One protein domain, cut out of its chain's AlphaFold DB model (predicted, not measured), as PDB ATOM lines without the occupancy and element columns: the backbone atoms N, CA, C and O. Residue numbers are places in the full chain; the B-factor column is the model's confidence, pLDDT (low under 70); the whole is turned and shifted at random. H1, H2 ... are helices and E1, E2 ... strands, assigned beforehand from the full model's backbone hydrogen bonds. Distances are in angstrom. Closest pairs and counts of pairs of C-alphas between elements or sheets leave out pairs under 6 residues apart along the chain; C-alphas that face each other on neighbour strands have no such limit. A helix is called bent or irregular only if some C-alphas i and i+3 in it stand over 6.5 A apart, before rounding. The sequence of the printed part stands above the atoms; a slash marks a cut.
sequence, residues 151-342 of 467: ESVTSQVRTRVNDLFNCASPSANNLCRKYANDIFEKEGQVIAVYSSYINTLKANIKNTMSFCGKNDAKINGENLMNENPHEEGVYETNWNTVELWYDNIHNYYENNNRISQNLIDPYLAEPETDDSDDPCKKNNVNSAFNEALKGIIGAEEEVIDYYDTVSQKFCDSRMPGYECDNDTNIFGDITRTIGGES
ATOM      1  N   GLU A 151     100.259 134.490  76.502       42.38
ATOM      2  CA  GLU A 151      99.583 133.208  76.468       42.38
ATOM      3  C   GLU A 151     100.160 132.321  77.577       42.38
ATOM      4  O   GLU A 151     101.115 131.576  77.391       42.38
ATOM      5  N   SER A 152      99.548 132.432  78.765       49.66
ATOM      6  CA  SER A 152      99.792 131.589  79.943       49.66
ATOM      7  C   SER A 152     100.171 130.158  79.541       49.66
ATOM      8  O   SER A 152      99.576 129.639  78.603       49.66
ATOM      9  N   VAL A 153     101.068 129.479  80.265       49.66
ATOM     10  CA  VAL A 153     101.390 128.040  80.070       49.66
ATOM     11  C   VAL A 153     100.143 127.183  79.810       49.66
ATOM     12  O   VAL A 153     100.143 126.251  79.013       49.66
ATOM     13  N   THR A 154      99.020 127.572  80.398       56.62
ATOM     14  CA  THR A 154      97.674 127.061  80.147       56.62
ATOM     15  C   THR A 154      97.207 127.124  78.688       56.62
ATOM     16  O   THR A 154      96.634 126.157  78.200       56.62
ATOM     17  N   SER A 155      97.450 128.209  77.961       57.34
ATOM     18  CA  SER A 155      97.233 128.301  76.513       57.34
ATOM     19  C   SER A 155      98.108 127.311  75.744       57.34
ATOM     20  O   SER A 155      97.593 126.580  74.904       57.34
ATOM     21  N   GLN A 156      99.395 127.188  76.089       57.12
ATOM     22  CA  GLN A 156     100.304 126.247  75.421       57.12
ATOM     23  C   GLN A 156      99.893 124.790  75.653       57.12
ATOM     24  O   GLN A 156      99.785 124.022  74.700       57.12
ATOM     25  N   VAL A 157      99.580 124.414  76.896       60.25
ATOM     26  CA  VAL A 157      99.046 123.083  77.229       60.25
ATOM     27  C   VAL A 157      97.733 122.838  76.488       60.25
ATOM     28  O   VAL A 157      97.528 121.760  75.938       60.25
ATOM     29  N   ARG A 158      96.848 123.840  76.402       68.00
ATOM     30  CA  ARG A 158      95.598 123.731  75.639       68.00
ATOM     31  C   ARG A 158      95.854 123.497  74.151       68.00
ATOM     32  O   ARG A 158      95.189 122.647  73.564       68.00
ATOM     33  N   THR A 159      96.788 124.225  73.550       63.09
ATOM     34  CA  THR A 159      97.185 124.052  72.148       63.09
ATOM     35  C   THR A 159      97.748 122.655  71.920       63.09
ATOM     36  O   THR A 159      97.222 121.930  71.085       63.09
ATOM     37  N   ARG A 160      98.689 122.210  72.755       66.25
ATOM     38  CA  ARG A 160      99.281 120.865  72.701       66.25
ATOM     39  C   ARG A 160      98.244 119.747  72.835       66.25
ATOM     40  O   ARG A 160      98.271 118.779  72.083       66.25
ATOM     41  N   VAL A 161      97.291 119.883  73.760       69.88
ATOM     42  CA  VAL A 161      96.184 118.925  73.918       69.88
ATOM     43  C   VAL A 161      95.279 118.925  72.684       69.88
ATOM     44  O   VAL A 161      94.886 117.862  72.205       69.88
ATOM     45  N   ASN A 162      94.963 120.100  72.134       75.75
ATOM     46  CA  ASN A 162      94.171 120.201  70.908       75.75
ATOM     47  C   ASN A 162      94.890 119.589  69.701       75.75
ATOM     48  O   ASN A 162      94.230 118.938  68.888       75.75
ATOM     49  N   ASP A 163      96.207 119.763  69.606       71.94
ATOM     50  CA  ASP A 163      97.048 119.206  68.548       71.94
ATOM     51  C   ASP A 163      97.135 117.683  68.654       71.94
ATOM     52  O   ASP A 163      96.906 116.995  67.658       71.94
ATOM     53  N   LEU A 164      97.346 117.146  69.863       78.25
ATOM     54  CA  LEU A 164      97.310 115.705  70.118       78.25
ATOM     55  C   LEU A 164      95.960 115.115  69.682       78.25
ATOM     56  O   LEU A 164      95.892 114.162  68.906       78.25
ATOM     57  N   PHE A 165      94.851 115.688  70.151       82.50
ATOM     58  CA  PHE A 165      93.524 115.150  69.849       82.50
ATOM     59  C   PHE A 165      93.115 115.370  68.385       82.50
ATOM     60  O   PHE A 165      92.413 114.527  67.819       82.50
ATOM     61  N   ASN A 166      93.554 116.464  67.756       81.88
ATOM     62  CA  ASN A 166      93.252 116.848  66.377       81.88
ATOM     63  C   ASN A 166      91.792 116.544  65.990       81.88
ATOM     64  O   ASN A 166      91.498 115.752  65.092       81.88
ATOM     65  N   CYS A 167      90.840 117.153  66.700       85.44
ATOM     66  CA  CYS A 167      89.416 116.841  66.535       85.44
ATOM     67  C   CYS A 167      88.808 117.289  65.194       85.44
ATOM     68  O   CYS A 167      87.608 117.118  64.981       85.44
ATOM     69  N   ALA A 168      89.599 117.903  64.312       83.19
ATOM     70  CA  ALA A 168      89.226 118.158  62.924       83.19
ATOM     71  C   ALA A 168      89.539 116.964  62.001       83.19
ATOM     72  O   ALA A 168      89.077 116.940  60.859       83.19
ATOM     73  N   SER A 169      90.307 115.980  62.482       82.25
ATOM     74  CA  SER A 169      90.657 114.773  61.740       82.25
ATOM     75  C   SER A 169      89.417 113.949  61.375       82.25
ATOM     76  O   SER A 169      88.528 113.781  62.216       82.25
ATOM     77  N   PRO A 170      89.380 113.329  60.178       81.88
ATOM     78  CA  PRO A 170      88.349 112.363  59.822       81.88
ATOM     79  C   PRO A 170      88.244 111.194  60.801       81.88
ATOM     80  O   PRO A 170      87.176 110.615  60.894       81.88
ATOM     81  N   SER A 171      89.317 110.843  61.523       83.81
ATOM     82  CA  SER A 171      89.336 109.751  62.509       83.81
ATOM     83  C   SER A 171      88.716 110.113  63.864       83.81
ATOM     84  O   SER A 171      88.538 109.228  64.700       83.81
ATOM     85  N   ALA A 172      88.392 111.386  64.106       87.69
ATOM     86  CA  ALA A 172      87.807 111.850  65.360       87.69
ATOM     87  C   ALA A 172      86.288 111.619  65.405       87.69
ATOM     88  O   ALA A 172      85.572 111.835  64.428       87.69
ATOM     89  N   ASN A 173      85.779 111.211  66.566       91.81
ATOM     90  CA  ASN A 173      84.350 111.082  66.824       91.81
ATOM     91  C   ASN A 173      83.771 112.352  67.485       91.81
ATOM     92  O   ASN A 173      84.463 113.339  67.747       91.81
ATOM     93  N   ASN A 174      82.469 112.333  67.777       91.50
ATOM     94  CA  ASN A 174      81.760 113.470  68.368       91.50
ATOM     95  C   ASN A 174      82.161 113.793  69.823       91.50
ATOM     96  O   ASN A 174      81.856 114.888  70.294       91.50
ATOM     97  N   LEU A 175      82.828 112.879  70.531       92.44
ATOM     98  CA  LEU A 175      83.313 113.076  71.900       92.44
ATOM     99  C   LEU A 175      84.693 113.740  71.947       92.44
ATOM    100  O   LEU A 175      85.072 114.238  73.004       92.44
ATOM    101  N   CYS A 176      85.415 113.825  70.826       90.75
ATOM    102  CA  CYS A 176      86.801 114.290  70.807       90.75
ATOM    103  C   CYS A 176      87.023 115.643  71.482       90.75
ATOM    104  O   CYS A 176      87.870 115.756  72.361       90.75
ATOM    105  N   ARG A 177      86.216 116.659  71.154       90.50
ATOM    106  CA  ARG A 177      86.367 117.991  71.767       90.50
ATOM    107  C   ARG A 177      86.076 117.991  73.265       90.50
ATOM    108  O   ARG A 177      86.674 118.765  74.000       90.50
ATOM    109  N   LYS A 178      85.144 117.141  73.710       92.56
ATOM    110  CA  LYS A 178      84.837 116.990  75.132       92.56
ATOM    111  C   LYS A 178      86.042 116.390  75.855       92.56
ATOM    112  O   LYS A 178      86.475 116.955  76.846       92.56
ATOM    113  N   TYR A 179      86.601 115.303  75.329       90.75
ATOM    114  CA  TYR A 179      87.762 114.659  75.936       90.75
ATOM    115  C   TYR A 179      89.015 115.531  75.904       90.75
ATOM    116  O   TYR A 179      89.690 115.608  76.922       90.75
ATOM    117  N   ALA A 180      89.275 116.256  74.816       82.88
ATOM    118  CA  ALA A 180      90.363 117.231  74.763       82.88
ATOM    119  C   ALA A 180      90.227 118.296  75.870       82.88
ATOM    120  O   ALA A 180      91.189 118.573  76.581       82.88
ATOM    121  N   ASN A 181      89.024 118.842  76.084       85.19
ATOM    122  CA  ASN A 181      88.785 119.797  77.170       85.19
ATOM    123  C   ASN A 181      88.949 119.157  78.558       85.19
ATOM    124  O   ASN A 181      89.631 119.731  79.403       85.19
ATOM    125  N   ASP A 182      88.372 117.970  78.777       86.38
ATOM    126  CA  ASP A 182      88.471 117.247  80.052       86.38
ATOM    127  C   ASP A 182      89.939 116.938  80.406       86.38
ATOM    128  O   ASP A 182      90.310 117.035  81.573       86.38
ATOM    129  N   ILE A 183      90.759 116.571  79.407       85.25
ATOM    130  CA  ILE A 183      92.205 116.347  79.558       85.25
ATOM    131  C   ILE A 183      92.922 117.640  79.905       85.25
ATOM    132  O   ILE A 183      93.690 117.679  80.861       85.25
ATOM    133  N   PHE A 184      92.675 118.703  79.148       79.81
ATOM    134  CA  PHE A 184      93.314 119.987  79.392       79.81
ATOM    135  C   PHE A 184      93.042 120.507  80.819       79.81
ATOM    136  O   PHE A 184      93.958 121.013  81.461       79.81
ATOM    137  N   GLU A 185      91.815 120.362  81.332       76.81
ATOM    138  CA  GLU A 185      91.430 120.860  82.663       76.81
ATOM    139  C   GLU A 185      92.035 120.068  83.831       76.81
ATOM    140  O   GLU A 185      92.050 120.574  84.953       76.81
ATOM    141  N   LYS A 186      92.499 118.832  83.605       78.69
ATOM    142  CA  LYS A 186      92.930 117.929  84.680       78.69
ATOM    143  C   LYS A 186      94.301 117.328  84.421       78.69
ATOM    144  O   LYS A 186      95.268 117.697  85.076       78.69
ATOM    145  N   GLU A 187      94.388 116.390  83.484       81.38
ATOM    146  CA  GLU A 187      95.586 115.574  83.306       81.38
ATOM    147  C   GLU A 187      96.697 116.320  82.549       81.38
ATOM    148  O   GLU A 187      97.862 116.233  82.922       81.38
ATOM    149  N   GLY A 188      96.354 117.114  81.531       69.94
ATOM    150  CA  GLY A 188      97.330 117.788  80.670       69.94
ATOM    151  C   GLY A 188      98.172 118.839  81.398       69.94
ATOM    152  O   GLY A 188      99.360 118.976  81.120       69.94
ATOM    153  N   GLN A 189      97.576 119.545  82.361       68.94
ATOM    154  CA  GLN A 189      98.294 120.484  83.227       68.94
ATOM    155  C   GLN A 189      99.303 119.746  84.106       68.94
ATOM    156  O   GLN A 189     100.467 120.126  84.137       68.94
ATOM    157  N   VAL A 190      98.866 118.676  84.778       70.81
ATOM    158  CA  VAL A 190      99.705 117.884  85.688       70.81
ATOM    159  C   VAL A 190     100.878 117.247  84.944       70.81
ATOM    160  O   VAL A 190     102.016 117.361  85.391       70.81
ATOM    161  N   ILE A 191     100.620 116.664  83.772       70.12
ATOM    162  CA  ILE A 191     101.661 116.108  82.901       70.12
ATOM    163  C   ILE A 191     102.714 117.162  82.564       70.12
ATOM    164  O   ILE A 191     103.899 116.897  82.722       70.12
ATOM    165  N   ALA A 192     102.305 118.373  82.176       64.44
ATOM    166  CA  ALA A 192     103.251 119.445  81.877       64.44
ATOM    167  C   ALA A 192     104.136 119.815  83.087       64.44
ATOM    168  O   ALA A 192     105.329 120.058  82.899       64.44
ATOM    169  N   VAL A 193     103.593 119.793  84.320       64.88
ATOM    170  CA  VAL A 193     104.386 119.992  85.555       64.88
ATOM    171  C   VAL A 193     105.477 118.921  85.662       64.88
ATOM    172  O   VAL A 193     106.662 119.239  85.777       64.88
ATOM    173  N   TYR A 194     105.074 117.644  85.643       67.44
ATOM    174  CA  TYR A 194     105.979 116.518  85.866       67.44
ATOM    175  C   TYR A 194     107.024 116.428  84.756       67.44
ATOM    176  O   TYR A 194     108.204 116.256  85.050       67.44
ATOM    177  N   SER A 195     106.629 116.614  83.494       66.81
ATOM    178  CA  SER A 195     107.555 116.618  82.360       66.81
ATOM    179  C   SER A 195     108.587 117.740  82.466       66.81
ATOM    180  O   SER A 195     109.769 117.484  82.255       66.81
ATOM    181  N   SER A 196     108.191 118.957  82.855       60.44
ATOM    182  CA  SER A 196     109.137 120.064  83.056       60.44
ATOM    183  C   SER A 196     110.147 119.763  84.172       60.44
ATOM    184  O   SER A 196     111.355 119.948  83.991       60.44
ATOM    185  N   TYR A 197     109.670 119.222  85.297       64.25
ATOM    186  CA  TYR A 197     110.520 118.793  86.407       64.25
ATOM    187  C   TYR A 197     111.510 117.696  85.984       64.25
ATOM    188  O   TYR A 197     112.717 117.832  86.197       64.25
ATOM    189  N   ILE A 198     111.020 116.644  85.319       66.69
ATOM    190  CA  ILE A 198     111.843 115.541  84.809       66.69
ATOM    191  C   ILE A 198     112.900 116.065  83.833       66.69
ATOM    192  O   ILE A 198     114.078 115.749  83.988       66.69
ATOM    193  N   ASN A 199     112.506 116.886  82.856       63.12
ATOM    194  CA  ASN A 199     113.413 117.417  81.838       63.12
ATOM    195  C   ASN A 199     114.530 118.259  82.456       63.12
ATOM    196  O   ASN A 199     115.692 118.073  82.101       63.12
ATOM    197  N   THR A 200     114.204 119.086  83.449       59.62
ATOM    198  CA  THR A 200     115.193 119.880  84.192       59.62
ATOM    199  C   THR A 200     116.223 118.989  84.882       59.62
ATOM    200  O   THR A 200     117.429 119.212  84.781       59.62
ATOM    201  N   LEU A 201     115.768 117.957  85.596       63.88
ATOM    202  CA  LEU A 201     116.675 117.044  86.288       63.88
ATOM    203  C   LEU A 201     117.536 116.245  85.299       63.88
ATOM    204  O   LEU A 201     118.735 116.081  85.532       63.88
ATOM    205  N   LYS A 202     116.953 115.798  84.177       70.38
ATOM    206  CA  LYS A 202     117.678 115.125  83.088       70.38
ATOM    207  C   LYS A 202     118.766 116.032  82.516       70.38
ATOM    208  O   LYS A 202     119.904 115.590  82.365       70.38
ATOM    209  N   ALA A 203     118.445 117.291  82.237       60.28
ATOM    210  CA  ALA A 203     119.395 118.257  81.705       60.28
ATOM    211  C   ALA A 203     120.530 118.554  82.687       60.28
ATOM    212  O   ALA A 203     121.693 118.514  82.296       60.28
ATOM    213  N   ASN A 204     120.229 118.730  83.976       62.22
ATOM    214  CA  ASN A 204     121.251 118.919  85.009       62.22
ATOM    215  C   ASN A 204     122.258 117.759  85.050       62.22
ATOM    216  O   ASN A 204     123.469 117.990  85.108       62.22
ATOM    217  N   ILE A 205     121.774 116.513  84.979       69.69
ATOM    218  CA  ILE A 205     122.641 115.329  84.918       69.69
ATOM    219  C   ILE A 205     123.515 115.377  83.658       69.69
ATOM    220  O   ILE A 205     124.735 115.256  83.755       69.69
ATOM    221  N   LYS A 206     122.913 115.591  82.485       70.25
ATOM    222  CA  LYS A 206     123.610 115.572  81.188       70.25
ATOM    223  C   LYS A 206     124.629 116.709  81.045       70.25
ATOM    224  O   LYS A 206     125.734 116.478  80.564       70.25
ATOM    225  N   ASN A 207     124.312 117.901  81.537       62.50
ATOM    226  CA  ASN A 207     125.243 119.030  81.588       62.50
ATOM    227  C   ASN A 207     126.428 118.724  82.508       62.50
ATOM    228  O   ASN A 207     127.571 118.981  82.147       62.50
ATOM    229  N   THR A 208     126.180 118.096  83.661       68.00
ATOM    230  CA  THR A 208     127.259 117.646  84.555       68.00
ATOM    231  C   THR A 208     128.115 116.557  83.901       68.00
ATOM    232  O   THR A 208     129.328 116.551  84.074       68.00
ATOM    233  N   MET A 209     127.514 115.641  83.133       77.19
ATOM    234  CA  MET A 209     128.237 114.611  82.373       77.19
ATOM    235  C   MET A 209     129.163 115.208  81.313       77.19
ATOM    236  O   MET A 209     130.300 114.764  81.189       77.19
ATOM    237  N   SER A 210     128.679 116.204  80.571       72.00
ATOM    238  CA  SER A 210     129.477 116.956  79.597       72.00
ATOM    239  C   SER A 210     130.615 117.708  80.292       72.00
ATOM    240  O   SER A 210     131.777 117.503  79.960       72.00
ATOM    241  N   PHE A 211     130.301 118.486  81.333       69.31
ATOM    242  CA  PHE A 211     131.269 119.335  82.027       69.31
ATOM    243  C   PHE A 211     132.348 118.552  82.787       69.31
ATOM    244  O   PHE A 211     133.521 118.906  82.748       69.31
ATOM    245  N   CYS A 212     131.964 117.484  83.485       77.50
ATOM    246  CA  CYS A 212     132.872 116.708  84.330       77.50
ATOM    247  C   CYS A 212     133.429 115.458  83.636       77.50
ATOM    248  O   CYS A 212     134.107 114.653  84.280       77.50
ATOM    249  N   GLY A 213     133.109 115.237  82.361       81.56
ATOM    250  CA  GLY A 213     133.550 114.076  81.594       81.56
ATOM    251  C   GLY A 213     135.035 114.135  81.228       81.56
ATOM    252  O   GLY A 213     135.584 115.200  80.970       81.56
ATOM    253  N   LYS A 214     135.710 112.982  81.171       86.19
ATOM    254  CA  LYS A 214     137.075 112.906  80.623       86.19
ATOM    255  C   LYS A 214     137.055 113.054  79.106       86.19
ATOM    256  O   LYS A 214     136.280 112.372  78.436       86.19
ATOM    257  N   ASN A 215     138.017 113.798  78.566       80.81
ATOM    258  CA  ASN A 215     138.183 113.962  77.117       80.81
ATOM    259  C   ASN A 215     138.396 112.631  76.374       80.81
ATOM    260  O   ASN A 215     137.952 112.478  75.241       80.81
ATOM    261  N   ASP A 216     139.041 111.645  77.008       83.94
ATOM    262  CA  ASP A 216     139.302 110.324  76.427       83.94
ATOM    263  C   ASP A 216     138.253 109.258  76.797       83.94
ATOM    264  O   ASP A 216     138.402 108.088  76.422       83.94
ATOM    265  N   ALA A 217     137.186 109.634  77.517       88.44
ATOM    266  CA  ALA A 217     136.127 108.704  77.890       88.44
ATOM    267  C   ALA A 217     135.438 108.131  76.649       88.44
ATOM    268  O   ALA A 217     135.132 108.844  75.690       88.44
ATOM    269  N   LYS A 218     135.146 106.827  76.696       90.50
ATOM    270  CA  LYS A 218     134.364 106.142  75.667       90.50
ATOM    271  C   LYS A 218     133.191 105.403  76.274       90.50
ATOM    272  O   LYS A 218     133.391 104.534  77.122       90.50
ATOM    273  N   ILE A 219     131.992 105.686  75.783       89.12
ATOM    274  CA  ILE A 219     130.759 105.010  76.186       89.12
ATOM    275  C   ILE A 219     130.340 104.123  75.022       89.12
ATOM    276  O   ILE A 219     130.168 104.590  73.901       89.12
ATOM    277  N   ASN A 220     130.260 102.812  75.258       86.12
ATOM    278  CA  ASN A 220     129.971 101.816  74.216       86.12
ATOM    279  C   ASN A 220     130.873 101.909  72.965       86.12
ATOM    280  O   ASN A 220     130.482 101.515  71.871       86.12
ATOM    281  N   GLY A 221     132.116 102.370  73.139       84.62
ATOM    282  CA  GLY A 221     133.104 102.494  72.064       84.62
ATOM    283  C   GLY A 221     133.085 103.834  71.324       84.62
ATOM    284  O   GLY A 221     134.026 104.096  70.574       84.62
ATOM    285  N   GLU A 222     132.097 104.692  71.576       88.12
ATOM    286  CA  GLU A 222     132.026 106.056  71.044       88.12
ATOM    287  C   GLU A 222     132.675 107.041  72.012       88.12
ATOM    288  O   GLU A 222     132.558 106.889  73.229       88.12
ATOM    289  N   ASN A 223     133.397 108.031  71.485       88.12
ATOM    290  CA  ASN A 223     134.056 109.021  72.329       88.12
ATOM    291  C   ASN A 223     133.013 109.968  72.941       88.12
ATOM    292  O   ASN A 223     132.061 110.373  72.266       88.12
ATOM    293  N   LEU A 224     133.210 110.317  74.213       83.12
ATOM    294  CA  LEU A 224     132.416 111.326  74.913       83.12
ATOM    295  C   LEU A 224     132.708 112.724  74.375       83.12
ATOM    296  O   LEU A 224     131.789 113.522  74.241       83.12
ATOM    297  N   MET A 225     133.967 112.978  74.027       81.44
ATOM    298  CA  MET A 225     134.397 114.194  73.360       81.44
ATOM    299  C   MET A 225     134.990 113.850  71.991       81.44
ATOM    300  O   MET A 225     135.795 112.922  71.869       81.44
ATOM    301  N   ASN A 226     134.598 114.579  70.952       79.12
ATOM    302  CA  ASN A 226     135.183 114.470  69.620       79.12
ATOM    303  C   ASN A 226     136.180 115.606  69.420       79.12
ATOM    304  O   ASN A 226     135.934 116.723  69.850       79.12
ATOM    305  N   GLU A 227     137.309 115.333  68.775       72.44
ATOM    306  CA  GLU A 227     138.214 116.412  68.384       72.44
ATOM    307  C   GLU A 227     137.517 117.299  67.349       72.44
ATOM    308  O   GLU A 227     136.933 116.791  66.384       72.44
ATOM    309  N   ASN A 228     137.562 118.609  67.577       66.12
ATOM    310  CA  ASN A 228     136.972 119.596  66.697       66.12
ATOM    311  C   ASN A 228     137.647 119.490  65.317       66.12
ATOM    312  O   ASN A 228     138.868 119.641  65.216       66.12
ATOM    313  N   PRO A 229     136.895 119.255  64.227       58.03
ATOM    314  CA  PRO A 229     137.484 119.110  62.897       58.03
ATOM    315  C   PRO A 229     138.132 120.401  62.373       58.03
ATOM    316  O   PRO A 229     138.861 120.357  61.377       58.03
ATOM    317  N   HIS A 230     137.860 121.539  63.010       52.72
ATOM    318  CA  HIS A 230     138.329 122.859  62.611       52.72
ATOM    319  C   HIS A 230     139.463 123.403  63.490       52.72
ATOM    320  O   HIS A 230     140.118 124.359  63.072       52.72
ATOM    321  N   GLU A 231     139.743 122.796  64.650       56.91
ATOM    322  CA  GLU A 231     140.753 123.290  65.589       56.91
ATOM    323  C   GLU A 231     141.450 122.145  66.349       56.91
ATOM    324  O   GLU A 231     140.843 121.432  67.145       56.91
ATOM    325  N   GLU A 232     142.749 121.959  66.088       62.34
ATOM    326  CA  GLU A 232     143.555 120.874  66.669       62.34
ATOM    327  C   GLU A 232     143.693 121.044  68.191       62.34
ATOM    328  O   GLU A 232     144.083 122.106  68.679       62.34
ATOM    329  N   GLY A 233     143.405 119.980  68.947       62.31
ATOM    330  CA  GLY A 233     143.457 119.999  70.412       62.31
ATOM    331  C   GLY A 233     142.243 120.624  71.112       62.31
ATOM    332  O   GLY A 233     142.226 120.654  72.344       62.31
ATOM    333  N   VAL A 234     141.230 121.072  70.363       62.81
ATOM    334  CA  VAL A 234     139.915 121.449  70.903       62.81
ATOM    335  C   VAL A 234     138.985 120.244  70.819       62.81
ATOM    336  O   VAL A 234     138.966 119.528  69.820       62.81
ATOM    337  N   TYR A 235     138.232 119.998  71.884       66.88
ATOM    338  CA  TYR A 235     137.351 118.845  72.017       66.88
ATOM    339  C   TYR A 235     135.916 119.321  72.226       66.88
ATOM    340  O   TYR A 235     135.683 120.164  73.077       66.88
ATOM    341  N   GLU A 236     134.976 118.762  71.473       67.06
ATOM    342  CA  GLU A 236     133.547 119.070  71.545       67.06
ATOM    343  C   GLU A 236     132.787 117.907  72.180       67.06
ATOM    344  O   GLU A 236     133.063 116.733  71.905       67.06
ATOM    345  N   THR A 237     131.785 118.218  73.005       72.75
ATOM    346  CA  THR A 237     130.945 117.191  73.630       72.75
ATOM    347  C   THR A 237     130.122 116.449  72.581       72.75
ATOM    348  O   THR A 237     129.274 117.017  71.894       72.75
ATOM    349  N   ASN A 238     130.280 115.128  72.524       78.62
ATOM    350  CA  ASN A 238     129.389 114.262  71.771       78.62
ATOM    351  C   ASN A 238     128.108 114.014  72.576       78.62
ATOM    352  O   ASN A 238     128.018 113.086  73.387       78.62
ATOM    353  N   TRP A 239     127.092 114.839  72.331       76.62
ATOM    354  CA  TRP A 239     125.817 114.757  73.040       76.62
ATOM    355  C   TRP A 239     125.088 113.427  72.848       76.62
ATOM    356  O   TRP A 239     124.416 112.994  73.776       76.62
ATOM    357  N   ASN A 240     125.268 112.728  71.722       76.94
ATOM    358  CA  ASN A 240     124.710 111.381  71.552       76.94
ATOM    359  C   ASN A 240     125.366 110.386  72.518       76.94
ATOM    360  O   ASN A 240     124.686 109.557  73.119       76.94
ATOM    361  N   THR A 241     126.677 110.507  72.735       83.50
ATOM    362  CA  THR A 241     127.392 109.708  73.736       83.50
ATOM    363  C   THR A 241     126.953 110.064  75.161       83.50
ATOM    364  O   THR A 241     126.815 109.166  75.991       83.50
ATOM    365  N   VAL A 242     126.694 111.347  75.451       78.56
ATOM    366  CA  VAL A 242     126.123 111.792  76.741       78.56
ATOM    367  C   VAL A 242     124.726 111.203  76.958       78.56
ATOM    368  O   VAL A 242     124.448 110.699  78.043       78.56
ATOM    369  N   GLU A 243     123.865 111.214  75.937       81.38
ATOM    370  CA  GLU A 243     122.543 110.574  75.979       81.38
ATOM    371  C   GLU A 243     122.659 109.080  76.283       81.38
ATOM    372  O   GLU A 243     122.067 108.594  77.243       81.38
ATOM    373  N   LEU A 244     123.514 108.363  75.548       85.69
ATOM    374  CA  LEU A 244     123.770 106.942  75.785       85.69
ATOM    375  C   LEU A 244     124.289 106.676  77.203       85.69
ATOM    376  O   LEU A 244     123.946 105.669  77.827       85.69
ATOM    377  N   TRP A 245     125.142 107.555  77.727       92.25
ATOM    378  CA  TRP A 245     125.649 107.442  79.089       92.25
ATOM    379  C   TRP A 245     124.543 107.635  80.128       92.25
ATOM    380  O   TRP A 245     124.406 106.809  81.037       92.25
ATOM    381  N   TYR A 246     123.736 108.682  79.956       89.94
ATOM    382  CA  TYR A 246     122.561 108.956  80.769       89.94
ATOM    383  C   TYR A 246     121.603 107.759  80.775       89.94
ATOM    384  O   TYR A 246     121.264 107.270  81.854       89.94
ATOM    385  N   ASP A 247     121.252 107.226  79.605       89.50
ATOM    386  CA  ASP A 247     120.328 106.098  79.469       89.50
ATOM    387  C   ASP A 247     120.853 104.848  80.180       89.50
ATOM    388  O   ASP A 247     120.101 104.151  80.859       89.50
ATOM    389  N   ASN A 248     122.155 104.559  80.093       90.75
ATOM    390  CA  ASN A 248     122.753 103.431  80.812       90.75
ATOM    391  C   ASN A 248     122.613 103.573  82.338       90.75
ATOM    392  O   ASN A 248     122.356 102.588  83.035       90.75
ATOM    393  N   ILE A 249     122.797 104.786  82.867       92.50
ATOM    394  CA  ILE A 249     122.680 105.062  84.303       92.50
ATOM    395  C   ILE A 249     121.216 105.045  84.743       92.50
ATOM    396  O   ILE A 249     120.914 104.428  85.766       92.50
ATOM    397  N   HIS A 250     120.325 105.690  83.989       91.62
ATOM    398  CA  HIS A 250     118.891 105.743  84.276       91.62
ATOM    399  C   HIS A 250     118.285 104.336  84.272       91.62
ATOM    400  O   HIS A 250     117.761 103.919  85.304       91.62
ATOM    401  N   ASN A 251     118.523 103.539  83.221       90.06
ATOM    402  CA  ASN A 251     118.085 102.139  83.153       90.06
ATOM    403  C   ASN A 251     118.641 101.301  84.315       90.06
ATOM    404  O   ASN A 251     117.948 100.451  84.880       90.06
ATOM    405  N   TYR A 252     119.909 101.496  84.696       91.31
ATOM    406  CA  TYR A 252     120.464 100.783  85.847       91.31
ATOM    407  C   TYR A 252     119.748 101.181  87.139       91.31
ATOM    408  O   TYR A 252     119.412 100.305  87.940       91.31
ATOM    409  N   TYR A 253     119.532 102.481  87.348       92.50
ATOM    410  CA  TYR A 253     118.879 102.989  88.545       92.50
ATOM    411  C   TYR A 253     117.438 102.491  88.624       92.50
ATOM    412  O   TYR A 253     117.070 101.956  89.664       92.50
ATOM    413  N   GLU A 254     116.654 102.581  87.553       88.06
ATOM    414  CA  GLU A 254     115.272 102.082  87.487       88.06
ATOM    415  C   GLU A 254     115.184 100.616  87.945       88.06
ATOM    416  O   GLU A 254     114.372 100.254  88.793       88.06
ATOM    417  N   ASN A 255     116.118  99.776  87.492       89.62
ATOM    418  CA  ASN A 255     116.132  98.352  87.822       89.62
ATOM    419  C   ASN A 255     116.707  98.011  89.214       89.62
ATOM    420  O   ASN A 255     116.516  96.894  89.699       89.62
ATOM    421  N   ASN A 256     117.464  98.914  89.850       89.06
ATOM    422  CA  ASN A 256     118.232  98.605  91.070       89.06
ATOM    423  C   ASN A 256     117.994  99.575  92.239       89.06
ATOM    424  O   ASN A 256     118.507  99.333  93.334       89.06
ATOM    425  N   ASN A 257     117.261 100.664  92.011       86.69
ATOM    426  CA  ASN A 257     117.018 101.780  92.924       86.69
ATOM    427  C   ASN A 257     118.292 102.321  93.605       86.69
ATOM    428  O   ASN A 257     118.329 102.566  94.814       86.69
ATOM    429  N   ARG A 258     119.381 102.418  92.835       87.00
ATOM    430  CA  ARG A 258     120.668 102.985  93.260       87.00
ATOM    431  C   ARG A 258     121.537 103.313  92.055       87.00
ATOM    432  O   ARG A 258     121.501 102.606  91.047       87.00
ATOM    433  N   ILE A 259     122.418 104.293  92.215       85.75
ATOM    434  CA  ILE A 259     123.497 104.538  91.256       85.75
ATOM    435  C   ILE A 259     124.550 103.419  91.294       85.75
ATOM    436  O   ILE A 259     124.860 102.849  92.345       85.75
ATOM    437  N   SER A 260     125.139 103.125  90.135       88.69
ATOM    438  CA  SER A 260     126.347 102.307  90.032       88.69
ATOM    439  C   SER A 260     127.543 103.220  89.809       88.69
ATOM    440  O   SER A 260     127.689 103.790  88.730       88.69
ATOM    441  N   GLN A 261     128.439 103.307  90.794       87.56
ATOM    442  CA  GLN A 261     129.699 104.053  90.662       87.56
ATOM    443  C   GLN A 261     130.528 103.568  89.464       87.56
ATOM    444  O   GLN A 261     131.177 104.363  88.799       87.56
ATOM    445  N   ASN A 262     130.434 102.282  89.109       88.06
ATOM    446  CA  ASN A 262     131.116 101.721  87.938       88.06
ATOM    447  C   ASN A 262     130.583 102.261  86.602       88.06
ATOM    448  O   ASN A 262     131.259 102.117  85.588       88.06
ATOM    449  N   LEU A 263     129.380 102.839  86.585       88.44
ATOM    450  CA  LEU A 263     128.822 103.504  85.411       88.44
ATOM    451  C   LEU A 263     129.160 104.995  85.375       88.44
ATOM    452  O   LEU A 263     128.912 105.605  84.349       88.44
ATOM    453  N   ILE A 264     129.711 105.582  86.445       87.81
ATOM    454  CA  ILE A 264     129.941 107.031  86.566       87.81
ATOM    455  C   ILE A 264     131.441 107.332  86.697       87.81
ATOM    456  O   ILE A 264     132.046 107.945  85.821       87.81
ATOM    457  N   ASP A 265     132.067 106.836  87.765       88.94
ATOM    458  CA  ASP A 265     133.432 107.173  88.183       88.94
ATOM    459  C   ASP A 265     134.534 106.940  87.133       88.94
ATOM    460  O   ASP A 265     135.513 107.696  87.152       88.94
ATOM    461  N   PRO A 266     134.464 105.918  86.251       89.50
ATOM    462  CA  PRO A 266     135.491 105.719  85.228       89.50
ATOM    463  C   PRO A 266     135.562 106.862  84.211       89.50
ATOM    464  O   PRO A 266     136.645 107.118  83.677       89.50
ATOM    465  N   TYR A 267     134.436 107.542  83.978       88.75
ATOM    466  CA  TYR A 267     134.257 108.535  82.920       88.75
ATOM    467  C   TYR A 267     134.385 109.982  83.409       88.75
ATOM    468  O   TYR A 267     134.455 110.878  82.578       88.75
ATOM    469  N   LEU A 268     134.464 110.214  84.725       86.75
ATOM    470  CA  LEU A 268     134.645 111.548  85.309       86.75
ATOM    471  C   LEU A 268     136.115 111.966  85.360       86.75
ATOM    472  O   LEU A 268     136.955 111.190  85.826       86.75
ATOM    473  N   ALA A 269     136.411 113.192  84.932       80.50
ATOM    474  CA  ALA A 269     137.727 113.810  85.044       80.50
ATOM    475  C   ALA A 269     138.236 113.793  86.492       80.50
ATOM    476  O   ALA A 269     137.462 113.801  87.454       80.50
ATOM    477  N   GLU A 270     139.558 113.702  86.655       75.12
ATOM    478  CA  GLU A 270     140.134 113.936  87.977       75.12
ATOM    479  C   GLU A 270     139.971 115.425  88.306       75.12
ATOM    480  O   GLU A 270     140.244 116.253  87.439       75.12
ATOM    481  N   PRO A 271     139.495 115.772  89.514       65.44
ATOM    482  CA  PRO A 271     139.292 117.166  89.880       65.44
ATOM    483  C   PRO A 271     140.629 117.909  89.825       65.44
ATOM    484  O   PRO A 271     141.636 117.434  90.354       65.44
ATOM    485  N   GLU A 272     140.642 119.080  89.190       56.69
ATOM    486  CA  GLU A 272     141.856 119.889  89.032       56.69
ATOM    487  C   GLU A 272     142.304 120.530  90.355       56.69
ATOM    488  O   GLU A 272     143.441 120.991  90.487       56.69
ATOM    489  N   THR A 273     141.423 120.535  91.362       57.72
ATOM    490  CA  THR A 273     141.683 121.116  92.678       57.72
ATOM    491  C   THR A 273     141.294 120.168  93.815       57.72
ATOM    492  O   THR A 273     140.344 119.388  93.735       57.72
ATOM    493  N   ASP A 274     142.001 120.276  94.941       60.28
ATOM    494  CA  ASP A 274     141.626 119.591  96.186       60.28
ATOM    495  C   ASP A 274     140.411 120.248  96.882       60.28
ATOM    496  O   ASP A 274     139.997 119.785  97.950       60.28
ATOM    497  N   ASP A 275     139.783 121.268  96.284       58.59
ATOM    498  CA  ASP A 275     138.669 122.026  96.867       58.59
ATOM    499  C   ASP A 275     137.440 121.137  97.094       58.59
ATOM    500  O   ASP A 275     136.939 120.497  96.171       58.59
ATOM    501  N   SER A 276     136.973 121.010  98.340       58.09
ATOM    502  CA  SER A 276     135.813 120.173  98.697       58.09
ATOM    503  C   SER A 276     134.547 120.530  97.922       58.09
ATOM    504  O   SER A 276     133.689 119.660  97.761       58.09
ATOM    505  N   ASP A 277     134.480 121.759  97.418       57.47
ATOM    506  CA  ASP A 277     133.301 122.324  96.776       57.47
ATOM    507  C   ASP A 277     133.336 122.185  95.242       57.47
ATOM    508  O   ASP A 277     132.401 122.617  94.570       57.47
ATOM    509  N   ASP A 278     134.371 121.545  94.681       62.53
ATOM    510  CA  ASP A 278     134.446 121.249  93.249       62.53
ATOM    511  C   ASP A 278     133.253 120.356  92.826       62.53
ATOM    512  O   ASP A 278     133.113 119.223  93.319       62.53
ATOM    513  N   PRO A 279     132.373 120.832  91.924       62.47
ATOM    514  CA  PRO A 279     131.188 120.093  91.494       62.47
ATOM    515  C   PRO A 279     131.531 118.787  90.762       62.47
ATOM    516  O   PRO A 279     130.730 117.854  90.798       62.47
ATOM    517  N   CYS A 280     132.723 118.677  90.168       72.88
ATOM    518  CA  CYS A 280     133.179 117.495  89.439       72.88
ATOM    519  C   CYS A 280     133.834 116.431  90.322       72.88
ATOM    520  O   CYS A 280     134.188 115.346  89.848       72.88
ATOM    521  N   LYS A 281     133.933 116.659  91.638       78.62
ATOM    522  CA  LYS A 281     134.335 115.597  92.561       78.62
ATOM    523  C   LYS A 281     133.350 114.437  92.508       78.62
ATOM    524  O   LYS A 281     132.151 114.610  92.703       78.62
ATOM    525  N   LYS A 282     133.883 113.218  92.376       85.69
ATOM    526  CA  LYS A 282     133.099 111.972  92.279       85.69
ATOM    527  C   LYS A 282     131.993 111.862  93.327       85.69
ATOM    528  O   LYS A 282     130.885 111.466  92.996       85.69
ATOM    529  N   ASN A 283     132.265 112.213  94.585       81.62
ATOM    530  CA  ASN A 283     131.247 112.154  95.641       81.62
ATOM    531  C   ASN A 283     130.110 113.164  95.417       81.62
ATOM    532  O   ASN A 283     128.953 112.817  95.644       81.62
ATOM    533  N   ASN A 284     130.434 114.370  94.943       75.44
ATOM    534  CA  ASN A 284     129.465 115.429  94.662       75.44
ATOM    535  C   ASN A 284     128.596 115.033  93.459       75.44
ATOM    536  O   ASN A 284     127.372 115.024  93.582       75.44
ATOM    537  N   VAL A 285     129.214 114.569  92.365       78.81
ATOM    538  CA  VAL A 285     128.500 114.064  91.175       78.81
ATOM    539  C   VAL A 285     127.602 112.876  91.525       78.81
ATOM    540  O   VAL A 285     126.416 112.887  91.210       78.81
ATOM    541  N   ASN A 286     128.125 111.864  92.228       83.94
ATOM    542  CA  ASN A 286     127.341 110.693  92.628       83.94
ATOM    543  C   ASN A 286     126.154 111.079  93.528       83.94
ATOM    544  O   ASN A 286     125.054 110.559  93.343       83.94
ATOM    545  N   SER A 287     126.346 111.994  94.486       79.25
ATOM    546  CA  SER A 287     125.256 112.470  95.345       79.25
ATOM    547  C   SER A 287     124.187 113.207  94.539       79.25
ATOM    548  O   SER A 287     123.006 112.885  94.667       79.25
ATOM    549  N   ALA A 288     124.600 114.140  93.674       74.19
ATOM    550  CA  ALA A 288     123.698 114.915  92.826       74.19
ATOM    551  C   ALA A 288     122.912 114.017  91.858       74.19
ATOM    552  O   ALA A 288     121.695 114.147  91.745       74.19
ATOM    553  N   PHE A 289     123.575 113.052  91.212       85.62
ATOM    554  CA  PHE A 289     122.919 112.117  90.294       85.62
ATOM    555  C   PHE A 289     121.945 111.208  91.027       85.62
ATOM    556  O   PHE A 289     120.850 110.974  90.533       85.62
ATOM    557  N   ASN A 290     122.305 110.710  92.210       83.19
ATOM    558  CA  ASN A 290     121.414 109.859  92.989       83.19
ATOM    559  C   ASN A 290     120.145 110.606  93.427       83.19
ATOM    560  O   ASN A 290     119.053 110.047  93.357       83.19
ATOM    561  N   GLU A 291     120.272 111.861  93.860       79.12
ATOM    562  CA  GLU A 291     119.124 112.702  94.214       79.12
ATOM    563  C   GLU A 291     118.246 113.008  92.993       79.12
ATOM    564  O   GLU A 291     117.034 112.783  93.036       79.12
ATOM    565  N   ALA A 292     118.857 113.429  91.882       74.94
ATOM    566  CA  ALA A 292     118.145 113.745  90.649       74.94
ATOM    567  C   ALA A 292     117.452 112.514  90.038       74.94
ATOM    568  O   ALA A 292     116.277 112.594  89.697       74.94
ATOM    569  N   LEU A 293     118.116 111.355  89.956       84.81
ATOM    570  CA  LEU A 293     117.529 110.117  89.417       84.81
ATOM    571  C   LEU A 293     116.387 109.593  90.281       84.81
ATOM    572  O   LEU A 293     115.374 109.152  89.747       84.81
ATOM    573  N   LYS A 294     116.510 109.689  91.611       84.56
ATOM    574  CA  LYS A 294     115.400 109.379  92.517       84.56
ATOM    575  C   LYS A 294     114.198 110.287  92.246       84.56
ATOM    576  O   LYS A 294     113.067 109.809  92.248       84.56
ATOM    577  N   GLY A 295     114.445 111.580  92.024       76.00
ATOM    578  CA  GLY A 295     113.418 112.549  91.651       76.00
ATOM    579  C   GLY A 295     112.764 112.226  90.307       76.00
ATOM    580  O   GLY A 295     111.540 112.223  90.227       76.00
ATOM    581  N   ILE A 296     113.567 111.915  89.285       79.25
ATOM    582  CA  ILE A 296     113.110 111.550  87.936       79.25
ATOM    583  C   ILE A 296     112.230 110.304  87.990       79.25
ATOM    584  O   ILE A 296     111.094 110.368  87.543       79.25
ATOM    585  N   ILE A 297     112.711 109.207  88.578       86.94
ATOM    586  CA  ILE A 297     111.975 107.934  88.586       86.94
ATOM    587  C   ILE A 297     110.698 108.047  89.415       86.94
ATOM    588  O   ILE A 297     109.650 107.597  88.973       86.94
ATOM    589  N   GLY A 298     110.744 108.716  90.571       83.69
ATOM    590  CA  GLY A 298     109.530 108.958  91.355       83.69
ATOM    591  C   GLY A 298     108.497 109.807  90.603       83.69
ATOM    592  O   GLY A 298     107.302 109.545  90.687       83.69
ATOM    593  N   ALA A 299     108.945 110.800  89.831       77.31
ATOM    594  CA  ALA A 299     108.074 111.603  88.976       77.31
ATOM    595  C   ALA A 299     107.524 110.805  87.779       77.31
ATOM    596  O   ALA A 299     106.351 110.954  87.446       77.31
ATOM    597  N   GLU A 300     108.350 109.959  87.155       84.31
ATOM    598  CA  GLU A 300     107.958 109.053  86.070       84.31
ATOM    599  C   GLU A 300     106.906 108.042  86.555       84.31
ATOM    600  O   GLU A 300     105.902 107.845  85.879       84.31
ATOM    601  N   GLU A 301     107.063 107.479  87.757       85.62
ATOM    602  CA  GLU A 301     106.079 106.579  88.373       85.62
ATOM    603  C   GLU A 301     104.737 107.276  88.656       85.62
ATOM    604  O   GLU A 301     103.678 106.714  88.383       85.62
ATOM    605  N   GLU A 302     104.756 108.509  89.174       84.56
ATOM    606  CA  GLU A 302     103.531 109.246  89.516       84.56
ATOM    607  C   GLU A 302     102.751 109.753  88.295       84.56
ATOM    608  O   GLU A 302     101.527 109.882  88.358       84.56
ATOM    609  N   VAL A 303     103.431 110.046  87.182       79.44
ATOM    610  CA  VAL A 303     102.778 110.588  85.980       79.44
ATOM    611  C   VAL A 303     102.118 109.503  85.112       79.44
ATOM    612  O   VAL A 303     101.236 109.822  84.310       79.44
ATOM    613  N   ILE A 304     102.474 108.221  85.289       82.38
ATOM    614  CA  ILE A 304     101.943 107.094  84.493       82.38
ATOM    615  C   ILE A 304     100.413 107.031  84.529       82.38
ATOM    616  O   ILE A 304      99.788 106.939  83.473       82.38
ATOM    617  N   ASP A 305      99.791 107.177  85.701       81.94
ATOM    618  CA  ASP A 305      98.327 107.112  85.836       81.94
ATOM    619  C   ASP A 305      97.614 108.210  85.017       81.94
ATOM    620  O   ASP A 305      96.514 108.022  84.472       81.94
ATOM    621  N   TYR A 306      98.251 109.380  84.893       83.38
ATOM    622  CA  TYR A 306      97.747 110.479  84.075       83.38
ATOM    623  C   TYR A 306      97.907 110.169  82.585       83.38
ATOM    624  O   TYR A 306      96.983 110.431  81.809       83.38
ATOM    625  N   TYR A 307      99.031 109.571  82.181       81.81
ATOM    626  CA  TYR A 307      99.236 109.124  80.805       81.81
ATOM    627  C   TYR A 307      98.239 108.046  80.384       81.81
ATOM    628  O   TYR A 307      97.645 108.169  79.311       81.81
ATOM    629  N   ASP A 308      97.978 107.057  81.238       83.25
ATOM    630  CA  ASP A 308      96.972 106.018  81.000       83.25
ATOM    631  C   ASP A 308      95.590 106.636  80.771       83.25
ATOM    632  O   ASP A 308      94.871 106.288  79.829       83.25
ATOM    633  N   THR A 309      95.237 107.630  81.587       86.06
ATOM    634  CA  THR A 309      93.969 108.354  81.461       86.06
ATOM    635  C   THR A 309      93.881 109.138  80.148       86.06
ATOM    636  O   THR A 309      92.830 109.143  79.497       86.06
ATOM    637  N   VAL A 310      94.965 109.801  79.732       85.19
ATOM    638  CA  VAL A 310      95.023 110.539  78.459       85.19
ATOM    639  C   VAL A 310      94.918 109.587  77.279       85.19
ATOM    640  O   VAL A 310      94.114 109.838  76.382       85.19
ATOM    641  N   SER A 311      95.668 108.486  77.306       84.88
ATOM    642  CA  SER A 311      95.649 107.441  76.283       84.88
ATOM    643  C   SER A 311      94.239 106.868  76.114       84.88
ATOM    644  O   SER A 311      93.685 106.878  75.013       84.88
ATOM    645  N   GLN A 312      93.579 106.506  77.219       87.25
ATOM    646  CA  GLN A 312      92.207 106.001  77.191       87.25
ATOM    647  C   GLN A 312      91.227 107.020  76.586       87.25
ATOM    648  O   GLN A 312      90.478 106.689  75.664       87.25
ATOM    649  N   LYS A 313      91.243 108.280  77.049       89.38
ATOM    650  CA  LYS A 313      90.345 109.325  76.519       89.38
ATOM    651  C   LYS A 313      90.662 109.683  75.064       89.38
ATOM    652  O   LYS A 313      89.749 110.022  74.306       89.38
ATOM    653  N   PHE A 314      91.928 109.608  74.659       87.69
ATOM    654  CA  PHE A 314      92.337 109.753  73.266       87.69
ATOM    655  C   PHE A 314      91.727 108.639  72.420       87.69
ATOM    656  O   PHE A 314      91.099 108.931  71.406       87.69
ATOM    657  N   CYS A 315      91.809 107.385  72.850       87.25
ATOM    658  CA  CYS A 315      91.230 106.258  72.123       87.25
ATOM    659  C   CYS A 315      89.708 106.329  72.040       87.25
ATOM    660  O   CYS A 315      89.132 106.199  70.957       87.25
ATOM    661  N   ASP A 316      89.058 106.685  73.145       89.56
ATOM    662  CA  ASP A 316      87.613 106.905  73.193       89.56
ATOM    663  C   ASP A 316      87.170 108.108  72.342       89.56
ATOM    664  O   ASP A 316      85.983 108.246  72.037       89.56
ATOM    665  N   SER A 317      88.096 108.982  71.930       89.69
ATOM    666  CA  SER A 317      87.841 110.091  71.003       89.69
ATOM    667  C   SER A 317      87.860 109.695  69.525       89.69
ATOM    668  O   SER A 317      87.527 110.520  68.667       89.69
ATOM    669  N   ARG A 318      88.241 108.454  69.199       90.69
ATOM    670  CA  ARG A 318      88.382 107.981  67.816       90.69
ATOM    671  C   ARG A 318      87.143 107.236  67.327       90.69
ATOM    672  O   ARG A 318      86.306 106.767  68.100       90.69
ATOM    673  N   MET A 319      86.956 107.206  66.009       86.94
ATOM    674  CA  MET A 319      85.846 106.473  65.396       86.94
ATOM    675  C   MET A 319      86.001 104.952  65.591       86.94
ATOM    676  O   MET A 319      87.128 104.458  65.649       86.94
ATOM    677  N   PRO A 320      84.890 104.188  65.647       77.19
ATOM    678  CA  PRO A 320      84.942 102.731  65.739       77.19
ATOM    679  C   PRO A 320      85.794 102.119  64.619       77.19
ATOM    680  O   PRO A 320      85.573 102.416  63.445       77.19
ATOM    681  N   GLY A 321      86.749 101.259  64.985       70.81
ATOM    682  CA  GLY A 321      87.716 100.661  64.056       70.81
ATOM    683  C   GLY A 321      89.067 101.381  63.982       70.81
ATOM    684  O   GLY A 321      89.932 100.934  63.237       70.81
ATOM    685  N   TYR A 322      89.269 102.463  64.743       76.50
ATOM    686  CA  TYR A 322      90.605 102.998  65.005       76.50
ATOM    687  C   TYR A 322      91.345 102.067  65.977       76.50
ATOM    688  O   TYR A 322      90.898 101.867  67.106       76.50
ATOM    689  N   GLU A 323      92.448 101.472  65.532       71.19
ATOM    690  CA  GLU A 323      93.253 100.554  66.342       71.19
ATOM    691  C   GLU A 323      94.247 101.337  67.201       71.19
ATOM    692  O   GLU A 323      95.373 101.596  66.790       71.19
ATOM    693  N   CYS A 324      93.827 101.703  68.410       71.50
ATOM    694  CA  CYS A 324      94.736 102.288  69.395       71.50
ATOM    695  C   CYS A 324      95.824 101.319  69.869       71.50
ATOM    696  O   CYS A 324      96.936 101.744  70.155       71.50
ATOM    697  N   ASP A 325      95.526 100.019  69.902       58.91
ATOM    698  CA  ASP A 325      96.453  98.987  70.385       58.91
ATOM    699  C   ASP A 325      97.698  98.827  69.488       58.91
ATOM    700  O   ASP A 325      98.701  98.260  69.918       58.91
ATOM    701  N   ASN A 326      97.648  99.329  68.247       49.56
ATOM    702  CA  ASN A 326      98.765  99.312  67.295       49.56
ATOM    703  C   ASN A 326      99.583 100.611  67.293       49.56
ATOM    704  O   ASN A 326     100.617 100.681  66.629       49.56
ATOM    705  N   ASP A 327      99.146 101.628  68.032       50.53
ATOM    706  CA  ASP A 327      99.814 102.921  68.126       50.53
ATOM    707  C   ASP A 327     100.732 102.902  69.361       50.53
ATOM    708  O   ASP A 327     100.508 103.554  70.380       50.53
ATOM    709  N   THR A 328     101.777 102.066  69.285       45.78
ATOM    710  CA  THR A 328     102.761 101.814  70.361       45.78
ATOM    711  C   THR A 328     103.477 103.072  70.863       45.78
ATOM    712  O   THR A 328     104.184 103.010  71.864       45.78
ATOM    713  N   ASN A 329     103.290 104.208  70.189       55.25
ATOM    714  CA  ASN A 329     103.896 105.487  70.522       55.25
ATOM    715  C   ASN A 329     102.939 106.489  71.175       55.25
ATOM    716  O   ASN A 329     103.397 107.586  71.469       55.25
ATOM    717  N   ILE A 330     101.676 106.154  71.483       57.56
ATOM    718  CA  ILE A 330     100.746 107.111  72.125       57.56
ATOM    719  C   ILE A 330     101.346 107.714  73.410       57.56
ATOM    720  O   ILE A 330     101.255 108.918  73.614       57.56
ATOM    721  N   PHE A 331     102.027 106.922  74.244       57.56
ATOM    722  CA  PHE A 331     102.713 107.427  75.444       57.56
ATOM    723  C   PHE A 331     103.873 108.378  75.119       57.56
ATOM    724  O   PHE A 331     104.015 109.425  75.756       57.56
ATOM    725  N   GLY A 332     104.673 108.042  74.105       54.97
ATOM    726  CA  GLY A 332     105.745 108.904  73.608       54.97
ATOM    727  C   GLY A 332     105.195 110.204  73.022       54.97
ATOM    728  O   GLY A 332     105.705 111.276  73.315       54.97
ATOM    729  N   ASP A 333     104.092 110.138  72.280       58.41
ATOM    730  CA  ASP A 333     103.430 111.296  71.687       58.41
ATOM    731  C   ASP A 333     102.734 112.173  72.729       58.41
ATOM    732  O   ASP A 333     102.759 113.393  72.593       58.41
ATOM    733  N   ILE A 334     102.167 111.597  73.792       60.22
ATOM    734  CA  ILE A 334     101.624 112.355  74.925       60.22
ATOM    735  C   ILE A 334     102.753 113.084  75.663       60.22
ATOM    736  O   ILE A 334     102.640 114.287  75.902       60.22
ATOM    737  N   THR A 335     103.847 112.384  75.978       56.78
ATOM    738  CA  THR A 335     105.019 112.966  76.657       56.78
ATOM    739  C   THR A 335     105.635 114.083  75.814       56.78
ATOM    740  O   THR A 335     105.825 115.198  76.296       56.78
ATOM    741  N   ARG A 336     105.847 113.822  74.523       56.72
ATOM    742  CA  ARG A 336     106.418 114.773  73.569       56.72
ATOM    743  C   ARG A 336     105.518 115.986  73.350       56.72
ATOM    744  O   ARG A 336     105.972 117.121  73.432       56.72
ATOM    745  N   THR A 337     104.229 115.753  73.104       57.62
ATOM    746  CA  THR A 337     103.291 116.809  72.699       57.62
ATOM    747  C   THR A 337     102.770 117.593  73.895       57.62
ATOM    748  O   THR A 337     102.860 118.812  73.885       57.62
ATOM    749  N   ILE A 338     102.233 116.937  74.933       58.91
ATOM    750  CA  ILE A 338     101.660 117.621  76.111       58.91
ATOM    751  C   ILE A 338     102.762 118.036  77.084       58.91
ATOM    752  O   ILE A 338     102.801 119.200  77.495       58.91
ATOM    753  N   GLY A 339     103.666 117.106  77.409       51.78
ATOM    754  CA  GLY A 339     104.802 117.349  78.303       51.78
ATOM    755  C   GLY A 339     105.775 118.401  77.773       51.78
ATOM    756  O   GLY A 339     106.510 119.006  78.550       51.78
ATOM    757  N   GLY A 340     105.710 118.694  76.470       49.44
ATOM    758  CA  GLY A 340     106.494 119.745  75.846       49.44
ATOM    759  C   GLY A 340     107.969 119.412  75.831       49.44
ATOM    760  O   GLY A 340     108.767 120.270  76.203       49.44
ATOM    761  N   GLU A 341     108.332 118.194  75.407       44.22
ATOM    762  CA  GLU A 341     109.689 117.994  74.899       44.22
ATOM    763  C   GLU A 341     109.915 119.085  73.860       44.22
ATOM    764  O   GLU A 341     109.191 119.164  72.863       44.22
ATOM    765  N   SER A 342     110.827 120.006  74.165       40.88
ATOM    766  CA  SER A 342     111.024 121.176  73.338       40.88
ATOM    767  C   SER A 342     111.417 120.696  71.948       40.88
ATOM    768  O   SER A 342     112.488 120.128  71.749       40.88
TER     769      SER A 342
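What this domain is: This is residues 151 to 342 of the 467 residues of an uncharacterized protein of uncultured DHVE6 group euryarchaeote (UniProt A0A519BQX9). Two long helices, H3 and arm H5a of the bent helix H5, run side by side in opposite ways and make the long axis of an elongated model. At one end the helical hairpin H1 and H2, the other arm H5b and the short H6 cluster together; toward the other end H4 crosses H3, with the small strand hairpin E1 and E2 beyond it. The printed part has 192 residues, with six named helices and two named strands in the order H1, H2, H3, E1, E2, H4, H5, H6; the sheet, E1 - E2, is antiparallel and the class is mostly helix. It is loose, with a radius of gyration of the C-alphas of 20.8 A and spans of 65 by 37 by 35 A.

How they stand to each other: H1, residues 153 to 165, and H2, residues 176 to 185, form a helical hairpin and touch at Arg 158 and Phe 184, their closest C-alphas, 5.8 A apart, at a shallow tilt of 29 degrees. H3, residues 187 to 212, touches H1 with residues 188 to 192 alone, closest C-alphas Val 157 and Gly 188, 6.5 A. E1, residues 225 to 227, and E2, residues 235 to 237, form an antiparallel hairpin; N 226 and O 236 are within hydrogen-bond range at 2.8 A. H4, residues 239 to 256, touches H3 at a steep tilt of 66 degrees, closest C-alphas Lys 206 and Val 242, 6.4 A. H5, residues 282 to 316, was assigned as one helix by its hydrogen bonds but is bent: C-alphas 302 and 305 are 6.7 A apart, and arms H5a, residues 282 to 302, and H5b, residues 305 to 316, stand at 40 degrees. H5a touches H3 at a shallow tilt of 18 degrees, opposite ways, closest C-alphas Ile 198 and Ile 296, 5.2 A. H5b touches H2 at Tyr 179 and Lys 313, their closest C-alphas, 6.0 A apart. H6, residues 330 to 337, touches H5b about perpendicular at 75 degrees, closest C-alphas Ser 311 and Ile 330, 6.6 A. In H1, H2, H3, H4, H5a, H5b and H6 every O i to N i+4 pair is within hydrogen-bond range.

Where its parts are: H1 begins at C-alpha 153 (101.390, 128.040, 80.070). H3 measures 37.3 A, H4 25.4 A and H5a 29.8 A from first to last C-alpha. H6 ends at C-alpha 337 (103.291, 116.809, 72.699).

The domain as a whole: The two C-alphas farthest apart, those of Asp 274 and Pro 320, are 66.5 A apart. The printed part has no cut; the links H3 to E1, H4 to H5 and H5 to H6 are long. The mean pLDDT of the printed part is 75.3, with 65 residues under 70, among them 151 to 161 and 325 to 342.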